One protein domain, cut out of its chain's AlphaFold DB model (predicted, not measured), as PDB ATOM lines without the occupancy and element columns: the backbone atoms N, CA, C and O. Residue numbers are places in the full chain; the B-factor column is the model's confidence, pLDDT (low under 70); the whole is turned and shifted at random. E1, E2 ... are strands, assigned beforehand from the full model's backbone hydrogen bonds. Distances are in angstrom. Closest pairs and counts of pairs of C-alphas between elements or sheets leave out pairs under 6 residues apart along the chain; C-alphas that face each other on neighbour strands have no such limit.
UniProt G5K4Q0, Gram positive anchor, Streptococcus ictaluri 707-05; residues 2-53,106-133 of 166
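AT A GLANCE: This is residues 2 to 53 and 106 to 133 of the 166 residues of the protein "Gram positive anchor" of Streptococcus ictaluri 707-05 (UniProt G5K4Q0). With little regular structure, this is a hairpin, E1 and E2, and a separate small pair, E3 and E4, joined by loops. Residues 110 to 133 run from E4 back to the hairpin's loop, where residues 128 to 129 pair antiparallel with 29 to 30. The 80 printed residues include no named helix and four named strands, E1 E2 E3 E4, all strand in class, with 21 residues. Only just loose, close to compact (radius of gyration of the C-alphas 14.2 A), it spans 48 by 24 by 23 A.

IN THESE COORDINATES: E1, residues 16 to 21, is 16.6 A long from (217.212, 276.617, 338.579); E2, 35 to 40, is 15.9 A. E3 is 48 to 52, 13.5 A; E4, 106 to 109, 10.4 A, ends at (199.746, 265.186, 330.952).

HOW THE PARTS SIT: E1 and E2 are antiparallel at 151 degrees; N 18 and O 38 are 2.8 A apart. E3 and E4 are antiparallel at 176 degrees; N 50 and O 107 are 2.9 A apart. Both are apart from E1 and E2.

THE WHOLE: The C-alphas of Gly 115 and Leu 133, farthest apart, are 47.9 A apart. Residues 54 to 105 are cut out, C-alphas 53 and 106 being 10.3 A apart. E1 to E2 is a long link. Residues 52 to 53, 106 and 132 to 133 are under 70 in pLDDT.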
ATOM      1  N   THR A   2     211.206 254.764 337.476       83.75
ATOM      2  CA  THR A   2     210.441 254.925 336.229       83.75
ATOM      3  C   THR A   2     209.202 254.033 336.259       83.75
ATOM      4  O   THR A   2     209.269 252.910 336.764       83.75
ATOM      5  N   ASN A   3     208.079 254.529 335.749       84.19
ATOM      6  CA  ASN A   3     206.844 253.760 335.616       84.19
ATOM      7  C   ASN A   3     206.866 252.861 334.357       84.19
ATOM      8  O   ASN A   3     207.879 252.790 333.657       84.19
ATOM      9  N   GLN A   4     205.763 252.152 334.082       82.69
ATOM     10  CA  GLN A   4     205.643 251.250 332.923       82.69
ATOM     11  C   GLN A   4     205.784 251.975 331.576       82.69
ATOM     12  O   GLN A   4     206.297 251.388 330.627       82.69
ATOM     13  N   ASP A   5     205.411 253.253 331.529       83.81
ATOM     14  CA  ASP A   5     205.505 254.113 330.346       83.81
ATOM     15  C   ASP A   5     206.870 254.821 330.227       83.81
ATOM     16  O   ASP A   5     207.106 255.576 329.287       83.81
ATOM     17  N   GLY A   6     207.792 254.591 331.173       85.06
ATOM     18  CA  GLY A   6     209.140 255.169 331.176       85.06
ATOM     19  C   GLY A   6     209.272 256.542 331.847       85.06
ATOM     20  O   GLY A   6     210.361 257.116 331.832       85.06
ATOM     21  N   TYR A   7     208.221 257.062 332.484       87.56
ATOM     22  CA  TYR A   7     208.242 258.358 333.168       87.56
ATOM     23  C   TYR A   7     208.709 258.266 334.619       87.56
ATOM     24  O   TYR A   7     208.377 257.333 335.353       87.56
ATOM     25  N   ALA A   8     209.422 259.300 335.055       86.00
ATOM     26  CA  ALA A   8     209.727 259.573 336.451       86.00
ATOM     27  C   ALA A   8     209.693 261.087 336.687       86.00
ATOM     28  O   ALA A   8     210.169 261.855 335.851       86.00
ATOM     29  N   ALA A   9     209.185 261.509 337.839       87.44
ATOM     30  CA  ALA A   9     209.201 262.898 338.274       87.44
ATOM     31  C   ALA A   9     209.902 263.038 339.630       87.44
ATOM     32  O   ALA A   9     209.902 262.123 340.459       87.44
ATOM     33  N   SER A  10     210.538 264.190 339.841       85.44
ATOM     34  CA  SER A  10     211.138 264.556 341.121       85.44
ATOM     35  C   SER A  10     210.089 265.093 342.099       85.44
ATOM     36  O   SER A  10     208.946 265.365 341.736       85.44
ATOM     37  N   ASN A  11     210.514 265.333 343.340       83.25
ATOM     38  CA  ASN A  11     209.776 266.200 344.263       83.25
ATOM     39  C   ASN A  11     209.782 267.660 343.766       83.25
ATOM     40  O   ASN A  11     210.450 267.980 342.778       83.25
ATOM     41  N   GLN A  12     209.063 268.550 344.465       84.56
ATOM     42  CA  GLN A  12     209.080 269.977 344.142       84.56
ATOM     43  C   GLN A  12     210.495 270.550 344.253       84.56
ATOM     44  O   GLN A  12     211.224 270.275 345.207       84.56
ATOM     45  N   VAL A  13     210.853 271.379 343.279       85.38
ATOM     46  CA  VAL A  13     212.147 272.050 343.194       85.38
ATOM     47  C   VAL A  13     211.946 273.535 342.898       85.38
ATOM     48  O   VAL A  13     210.948 273.927 342.295       85.38
ATOM     49  N   GLY A  14     212.883 274.375 343.338       89.75
ATOM     50  CA  GLY A  14     212.878 275.800 343.005       89.75
ATOM     51  C   GLY A  14     213.318 276.058 341.561       89.75
ATOM     52  O   GLY A  14     213.834 275.162 340.892       89.75
ATOM     53  N   LYS A  15     213.183 277.304 341.093       92.31
ATOM     54  CA  LYS A  15     213.758 277.738 339.810       92.31
ATOM     55  C   LYS A  15     215.270 277.490 339.799       92.31
ATOM     56  O   LYS A  15     215.961 277.886 340.736       92.31
ATOM     57  N   GLY A  16     215.781 276.883 338.732       91.62
ATOM     58  CA  GLY A  16     217.212 276.617 338.579       91.62
ATOM     59  C   GLY A  16     217.518 275.495 337.591       91.62
ATOM     60  O   GLY A  16     216.616 274.872 337.040       91.62
ATOM     61  N   THR A  17     218.804 275.232 337.374       93.56
ATOM     62  CA  THR A  17     219.277 274.143 336.511       93.56
ATOM     63  C   THR A  17     219.549 272.892 337.338       93.56
ATOM     64  O   THR A  17     220.321 272.926 338.298       93.56
ATOM     65  N   TYR A  18     218.942 271.782 336.937       92.44
ATOM     66  CA  TYR A  18     219.070 270.476 337.573       92.44
ATOM     67  C   TYR A  18     219.712 269.474 336.622       92.44
ATOM     68  O   TYR A  18     219.690 269.639 335.402       92.44
ATOM     69  N   TYR A  19     220.268 268.415 337.201       92.81
ATOM     70  CA  TYR A  19     220.981 267.375 336.476       92.81
ATOM     71  C   TYR A  19     220.374 266.012 336.780       92.81
ATOM     72  O   TYR A  19     220.223 265.629 337.940       92.81
ATOM     73  N   VAL A  20     220.052 265.271 335.726       91.75
ATOM     74  CA  VAL A  20     219.515 263.915 335.790       91.75
ATOM     75  C   VAL A  20     220.613 262.940 335.388       91.75
ATOM     76  O   VAL A  20     221.244 263.087 334.339       91.75
ATOM     77  N   LYS A  21     220.842 261.937 336.239       89.88
ATOM     78  CA  LYS A  21     221.800 260.850 336.021       89.88
ATOM     79  C   LYS A  21     221.155 259.525 336.411       89.88
ATOM     80  O   LYS A  21     220.549 259.425 337.477       89.88
ATOM     81  N   GLU A  22     221.304 258.510 335.567       90.38
ATOM     82  CA  GLU A  22     220.834 257.164 335.882       90.38
ATOM     83  C   GLU A  22     221.713 256.547 336.985       90.38
ATOM     84  O   GLU A  22     222.942 256.590 336.926       90.38
ATOM     85  N   LEU A  23     221.079 256.003 338.027       87.69
ATOM     86  CA  LEU A  23     221.775 255.348 339.146       87.69
ATOM     87  C   LEU A  23     221.754 253.823 339.033       87.69
ATOM     88  O   LEU A  23     222.636 253.144 339.553       87.69
ATOM     89  N   LYS A  24     220.727 253.281 338.376       85.94
ATOM     90  CA  LYS A  24     220.513 251.848 338.216       85.94
ATOM     91  C   LYS A  24     219.834 251.591 336.878       85.94
ATOM     92  O   LYS A  24     218.724 252.068 336.666       85.94
ATOM     93  N   ALA A  25     220.494 250.805 336.032       86.31
ATOM     94  CA  ALA A  25     219.950 250.389 334.748       86.31
ATOM     95  C   ALA A  25     218.778 249.406 334.929       86.31
ATOM     96  O   ALA A  25     218.796 248.586 335.862       86.31
ATOM     97  N   PRO A  26     217.787 249.417 334.025       87.62
ATOM     98  CA  PRO A  26     216.804 248.349 333.918       87.62
ATOM     99  C   PRO A  26     217.463 246.991 333.636       87.62
ATOM    100  O   PRO A  26     218.567 246.894 333.097       87.62
ATOM    101  N   LYS A  27     216.766 245.901 333.972       86.50
ATOM    102  CA  LYS A  27     217.268 244.544 333.715       86.50
ATOM    103  C   LYS A  27     217.504 244.341 332.212       86.50
ATOM    104  O   LYS A  27     216.596 244.550 331.416       86.50
ATOM    105  N   GLY A  28     218.701 243.882 331.846       86.12
ATOM    106  CA  GLY A  28     219.076 243.630 330.450       86.12
ATOM    107  C   GLY A  28     219.596 244.856 329.693       86.12
ATOM    108  O   GLY A  28     219.796 244.761 328.487       86.12
ATOM    109  N   TYR A  29     219.843 245.976 330.375       89.06
ATOM    110  CA  TYR A  29     220.431 247.190 329.804       89.06
ATOM    111  C   TYR A  29     221.732 247.566 330.523       89.06
ATOM    112  O   TYR A  29     221.933 247.220 331.690       89.06
ATOM    113  N   SER A  30     222.636 248.247 329.821       89.50
ATOM    114  CA  SER A  30     223.843 248.824 330.420       89.50
ATOM    115  C   SER A  30     223.540 250.190 331.032       89.50
ATOM    116  O   SER A  30     222.808 250.969 330.432       89.50
ATOM    117  N   LEU A  31     224.170 250.503 332.166       90.31
ATOM    118  CA  LEU A  31     224.028 251.795 332.843       90.31
ATOM    119  C   LEU A  31     224.423 252.964 331.934       90.31
ATOM    120  O   LEU A  31     225.568 253.032 331.476       90.31
ATOM    121  N   ASN A  32     223.505 253.908 331.735       91.75
ATOM    122  CA  ASN A  32     223.789 255.157 331.047       91.75
ATOM    123  C   ASN A  32     224.544 256.119 331.979       91.75
ATOM    124  O   ASN A  32     224.036 256.560 333.010       91.75
ATOM    125  N   THR A  33     225.777 256.473 331.615       92.62
ATOM    126  CA  THR A  33     226.629 257.376 332.407       92.62
ATOM    127  C   THR A  33     226.490 258.851 332.025       92.62
ATOM    128  O   THR A  33     227.060 259.705 332.713       92.62
ATOM    129  N   LYS A  34     225.738 259.170 330.961       94.31
ATOM    130  CA  LYS A  34     225.506 260.543 330.495       94.31
ATOM    131  C   LYS A  34     224.656 261.315 331.507       94.31
ATOM    132  O   LYS A  34     223.696 260.794 332.070       94.31
ATOM    133  N   VAL A  35     225.016 262.579 331.711       93.50
ATOM    134  CA  VAL A  35     224.264 263.526 332.540       93.50
ATOM    135  C   VAL A  35     223.424 264.415 331.630       93.50
ATOM    136  O   VAL A  35     223.930 264.933 330.634       93.50
ATOM    137  N   TYR A  36     222.155 264.597 331.981       93.25
ATOM    138  CA  TYR A  36     221.210 265.438 331.249       93.25
ATOM    139  C   TYR A  36     220.854 266.651 332.100       93.25
ATOM    140  O   TYR A  36     220.512 266.499 333.270       93.25
ATOM    141  N   SER A  37     220.942 267.852 331.536       93.56
ATOM    142  CA  SER A  37     220.560 269.087 332.223       93.56
ATOM    143  C   SER A  37     219.130 269.486 331.874       93.56
ATOM    144  O   SER A  37     218.743 269.430 330.708       93.56
ATOM    145  N   VAL A  38     218.381 269.960 332.863       93.25
ATOM    146  CA  VAL A  38     217.033 270.511 332.691       93.25
ATOM    147  C   VAL A  38     216.907 271.804 333.484       93.25
ATOM    148  O   VAL A  38     217.333 271.879 334.635       93.25
ATOM    149  N   GLU A  39     216.340 272.838 332.874       93.44
ATOM    150  CA  GLU A  39     216.054 274.094 333.562       93.44
ATOM    151  C   GLU A  39     214.615 274.089 334.082       93.44
ATOM    152  O   GLU A  39     213.658 274.024 333.310       93.44
ATOM    153  N   ALA A  40     214.461 274.172 335.402       92.12
ATOM    154  CA  ALA A  40     213.174 274.404 336.029       92.12
ATOM    155  C   ALA A  40     212.834 275.895 335.939       92.12
ATOM    156  O   ALA A  40     213.399 276.721 336.662       92.12
ATOM    157  N   HIS A  41     211.899 276.231 335.056       92.44
ATOM    158  CA  HIS A  41     211.388 277.584 334.886       92.44
ATOM    159  C   HIS A  41     209.894 277.566 334.537       92.44
ATOM    160  O   HIS A  41     209.383 276.579 334.011       92.44
ATOM    161  N   TRP A  42     209.192 278.660 334.843       88.06
ATOM    162  CA  TRP A  42     207.740 278.780 334.662       88.06
ATOM    163  C   TRP A  42     207.292 278.534 333.213       88.06
ATOM    164  O   TRP A  42     206.351 277.782 332.967       88.06
ATOM    165  N   ASP A  43     208.011 279.114 332.251       90.00
ATOM    166  CA  ASP A  43     207.758 278.965 330.811       90.00
ATOM    167  C   ASP A  43     208.038 277.541 330.297       90.00
ATOM    168  O   ASP A  43     207.491 277.136 329.276       90.00
ATOM    169  N   LYS A  44     208.876 276.758 330.985       87.50
ATOM    170  CA  LYS A  44     209.170 275.355 330.646       87.50
ATOM    171  C   LYS A  44     208.235 274.370 331.341       87.50
ATOM    172  O   LYS A  44     208.124 273.224 330.909       87.50
ATOM    173  N   ALA A  45     207.557 274.796 332.405       88.56
ATOM    174  CA  ALA A  45     206.682 273.955 333.210       88.56
ATOM    175  C   ALA A  45     205.308 273.774 332.541       88.56
ATOM    176  O   ALA A  45     204.307 274.285 333.034       88.56
ATOM    177  N   LYS A  46     205.273 273.076 331.400       89.81
ATOM    178  CA  LYS A  46     204.078 272.853 330.556       89.81
ATOM    179  C   LYS A  46     203.471 271.454 330.708       89.81
ATOM    180  O   LYS A  46     202.659 271.033 329.885       89.81
ATOM    181  N   THR A  47     203.863 270.720 331.742       87.19
ATOM    182  CA  THR A  47     203.403 269.353 332.006       87.19
ATOM    183  C   THR A  47     202.830 269.276 333.418       87.19
ATOM    184  O   THR A  47     203.287 269.982 334.314       87.19
ATOM    185  N   THR A  48     201.841 268.410 333.639       85.75
ATOM    186  CA  THR A  48     201.439 267.991 334.994       85.75
ATOM    187  C   THR A  48     201.847 266.543 335.218       85.75
ATOM    188  O   THR A  48     201.787 265.722 334.302       85.75
ATOM    189  N   SER A  49     202.288 266.228 336.434       83.19
ATOM    190  CA  SER A  49     202.641 264.870 336.832       83.19
ATOM    191  C   SER A  49     202.035 264.546 338.190       83.19
ATOM    192  O   SER A  49     202.195 265.310 339.144       83.19
ATOM    193  N   THR A  50     201.367 263.400 338.280       81.62
ATOM    194  CA  THR A  50     200.870 262.856 339.545       81.62
ATOM    195  C   THR A  50     201.872 261.835 340.060       81.62
ATOM    196  O   THR A  50     202.258 260.913 339.340       81.62
ATOM    197  N   ASN A  51     202.303 261.993 341.310       74.88
ATOM    198  CA  ASN A  51     203.222 261.068 341.964       74.88
ATOM    199  C   ASN A  51     202.522 260.412 343.147       74.88
ATOM    200  O   ASN A  51     202.008 261.107 344.024       74.88
ATOM    201  N   ASN A  52     202.541 259.081 343.194       68.62
ATOM    202  CA  ASN A  52     202.163 258.373 344.407       68.62
ATOM    203  C   ASN A  52     203.346 258.432 345.384       68.62
ATOM    204  O   ASN A  52     204.469 258.043 345.041       68.62
ATOM    205  N   ARG A  53     203.120 258.970 346.584       64.44
ATOM    206  CA  ARG A  53     204.143 259.082 347.625       64.44
ATOM    207  C   ARG A  53     203.990 257.922 348.600       64.44
ATOM    208  O   ARG A  53     202.887 257.639 349.056       64.44
ATOM    209  N   THR A 106     202.363 258.263 338.314       67.94
ATOM    210  CA  THR A 106     201.153 257.533 337.902       67.94
ATOM    211  C   THR A 106     200.530 258.113 336.643       67.94
ATOM    212  O   THR A 106     200.036 257.362 335.816       67.94
ATOM    213  N   GLU A 107     200.585 259.433 336.473       77.69
ATOM    214  CA  GLU A 107     200.068 260.113 335.287       77.69
ATOM    215  C   GLU A 107     200.995 261.253 334.877       77.69
ATOM    216  O   GLU A 107     201.553 261.951 335.730       77.69
ATOM    217  N   VAL A 108     201.116 261.459 333.566       80.94
ATOM    218  CA  VAL A 108     201.785 262.606 332.950       80.94
ATOM    219  C   VAL A 108     200.847 263.176 331.890       80.94
ATOM    220  O   VAL A 108     200.381 262.442 331.022       80.94
ATOM    221  N   LYS A 109     200.541 264.476 331.968       81.69
ATOM    222  CA  LYS A 109     199.746 265.186 330.952       81.69
ATOM    223  C   LYS A 109     200.572 266.325 330.379       81.69
ATOM    224  O   LYS A 109     200.912 267.269 331.094       81.69
ATOM    225  N   GLU A 110     200.892 266.208 329.098       82.69
ATOM    226  CA  GLU A 110     201.691 267.168 328.338       82.69
ATOM    227  C   GLU A 110     200.830 268.280 327.719       82.69
ATOM    228  O   GLU A 110     199.600 268.274 327.829       82.69
ATOM    229  N   ASN A 111     201.489 269.233 327.049       79.44
ATOM    230  CA  ASN A 111     200.866 270.322 326.291       79.44
ATOM    231  C   ASN A 111     199.913 271.193 327.120       79.44
ATOM    232  O   ASN A 111     198.857 271.613 326.649       79.44
ATOM    233  N   GLN A 112     200.281 271.452 328.373       83.81
ATOM    234  CA  GLN A 112     199.568 272.380 329.239       83.81
ATOM    235  C   GLN A 112     200.087 273.812 329.052       83.81
ATOM    236  O   GLN A 112     201.134 274.057 328.445       83.81
ATOM    237  N   ASN A 113     199.344 274.771 329.603       83.50
ATOM    238  CA  ASN A 113     199.771 276.165 329.655       83.50
ATOM    239  C   ASN A 113     201.050 276.322 330.495       83.50
ATOM    240  O   ASN A 113     201.398 275.472 331.315       83.50
ATOM    241  N   GLU A 114     201.746 277.440 330.298       86.75
ATOM    242  CA  GLU A 114     202.900 277.807 331.120       86.75
ATOM    243  C   GLU A 114     202.518 277.874 332.600       86.75
ATOM    244  O   GLU A 114     201.462 278.402 332.955       86.75
ATOM    245  N   GLY A 115     203.372 277.314 333.458       82.50
ATOM    246  CA  GLY A 115     203.104 277.209 334.890       82.50
ATOM    247  C   GLY A 115     202.240 276.026 335.327       82.50
ATOM    248  O   GLY A 115     201.808 275.995 336.476       82.50
ATOM    249  N   ALA A 116     202.010 275.032 334.468       84.94
ATOM    250  CA  ALA A 116     201.310 273.797 334.828       84.94
ATOM    251  C   ALA A 116     202.017 272.973 335.925       84.94
ATOM    252  O   ALA A 116     201.372 272.185 336.613       84.94
ATOM    253  N   GLY A 117     203.319 273.188 336.131       86.56
ATOM    254  CA  GLY A 117     204.024 272.797 337.360       86.56
ATOM    255  C   GLY A 117     205.186 271.820 337.181       86.56
ATOM    256  O   GLY A 117     206.127 271.869 337.970       86.56
ATOM    257  N   THR A 118     205.189 270.992 336.135       87.25
ATOM    258  CA  THR A 118     206.277 270.043 335.845       87.25
ATOM    259  C   THR A 118     206.985 270.416 334.546       87.25
ATOM    260  O   THR A 118     206.342 270.675 333.528       87.25
ATOM    261  N   VAL A 119     208.321 270.408 334.566       90.19
ATOM    262  CA  VAL A 119     209.152 270.483 333.356       90.19
ATOM    263  C   VAL A 119     209.466 269.063 332.897       90.19
ATOM    264  O   VAL A 119     210.063 268.292 333.648       90.19
ATOM    265  N   LEU A 120     209.058 268.717 331.678       90.75
ATOM    266  CA  LEU A 120     209.417 267.452 331.041       90.75
ATOM    267  C   LEU A 120     210.691 267.643 330.210       90.75
ATOM    268  O   LEU A 120     210.845 268.657 329.532       90.75
ATOM    269  N   LEU A 121     211.612 266.681 330.276       89.69
ATOM    270  CA  LEU A 121     212.835 266.715 329.478       89.69
ATOM    271  C   LEU A 121     212.475 266.593 327.989       89.69
ATOM    272  O   LEU A 121     211.699 265.718 327.617       89.69
ATOM    273  N   ASN A 122     213.039 267.456 327.140       84.44
ATOM    274  CA  ASN A 122     212.742 267.481 325.701       84.44
ATOM    275  C   ASN A 122     213.115 266.185 324.965       84.44
ATOM    276  O   ASN A 122     212.533 265.887 323.927       84.44
ATOM    277  N   GLU A 123     214.096 265.445 325.477       85.56
ATOM    278  CA  GLU A 123     214.549 264.175 324.916       85.56
ATOM    279  C   GLU A 123     214.385 263.058 325.945       85.56
ATOM    280  O   GLU A 123     214.605 263.255 327.143       85.56
ATOM    281  N   THR A 124     214.036 261.860 325.473       89.56
ATOM    282  CA  THR A 124     214.029 260.660 326.312       89.56
ATOM    283  C   THR A 124     215.459 260.223 326.614       89.56
ATOM    284  O   THR A 124     216.370 260.405 325.808       89.56
ATOM    285  N   ILE A 125     215.680 259.636 327.790       90.75
ATOM    286  CA  ILE A 125     216.996 259.121 328.181       90.75
ATOM    287  C   ILE A 125     217.160 257.719 327.569       90.75
ATOM    288  O   ILE A 125     216.487 256.789 328.023       90.75
ATOM    289  N   PRO A 126     218.018 257.523 326.547       91.06
ATOM    290  CA  PRO A 126     218.192 256.224 325.911       91.06
ATOM    291  C   PRO A 126     218.869 255.222 326.846       91.06
ATOM    292  O   PRO A 126     219.724 255.575 327.663       91.06
ATOM    293  N   ASN A 127     218.535 253.949 326.652       88.25
ATOM    294  CA  ASN A 127     219.116 252.818 327.358       88.25
ATOM    295  C   ASN A 127     219.662 251.812 326.331       88.25
ATOM    296  O   ASN A 127     218.980 251.466 325.366       88.25
ATOM    297  N   THR A 128     220.898 251.341 326.512       88.81
ATOM    298  CA  THR A 128     221.541 250.412 325.567       88.81
ATOM    299  C   THR A 128     221.300 248.972 326.010       88.81
ATOM    300  O   THR A 128     221.731 248.577 327.094       88.81
ATOM    301  N   LYS A 129     220.579 248.185 325.196       86.69
ATOM    302  CA  LYS A 129     220.291 246.776 325.506       86.69
ATOM    303  C   LYS A 129     221.604 245.993 325.526       86.69
ATOM    304  O   LYS A 129     222.393 246.078 324.586       86.69
ATOM    305  N   LEU A 130     221.835 245.230 326.588       85.62
ATOM    306  CA  LEU A 130     222.950 244.294 326.639       85.62
ATOM    307  C   LEU A 130     222.722 243.222 325.575       85.62
ATOM    308  O   LEU A 130     221.621 242.680 325.454       85.62
ATOM    309  N   GLY A 131     223.767 242.928 324.802       74.56
ATOM    310  CA  GLY A 131     223.745 241.788 323.899       74.56
ATOM    311  C   GLY A 131     223.444 240.522 324.692       74.56
ATOM    312  O   GLY A 131     224.040 240.276 325.742       74.56
ATOM    313  N   GLU A 132     222.509 239.720 324.200       66.25
ATOM    314  CA  GLU A 132     222.395 238.342 324.650       66.25
ATOM    315  C   GLU A 132     223.630 237.633 324.097       66.25
ATOM    316  O   GLU A 132     223.867 237.640 322.887       66.25
ATOM    317  N   LEU A 133     224.467 237.078 324.979       63.69
ATOM    318  CA  LEU A 133     225.479 236.130 324.526       63.69
ATOM    319  C   LEU A 133     224.743 235.085 323.678       63.69
ATOM    320  O   LEU A 133     223.670 234.636 324.104       63.69
TER     321      LEU A 133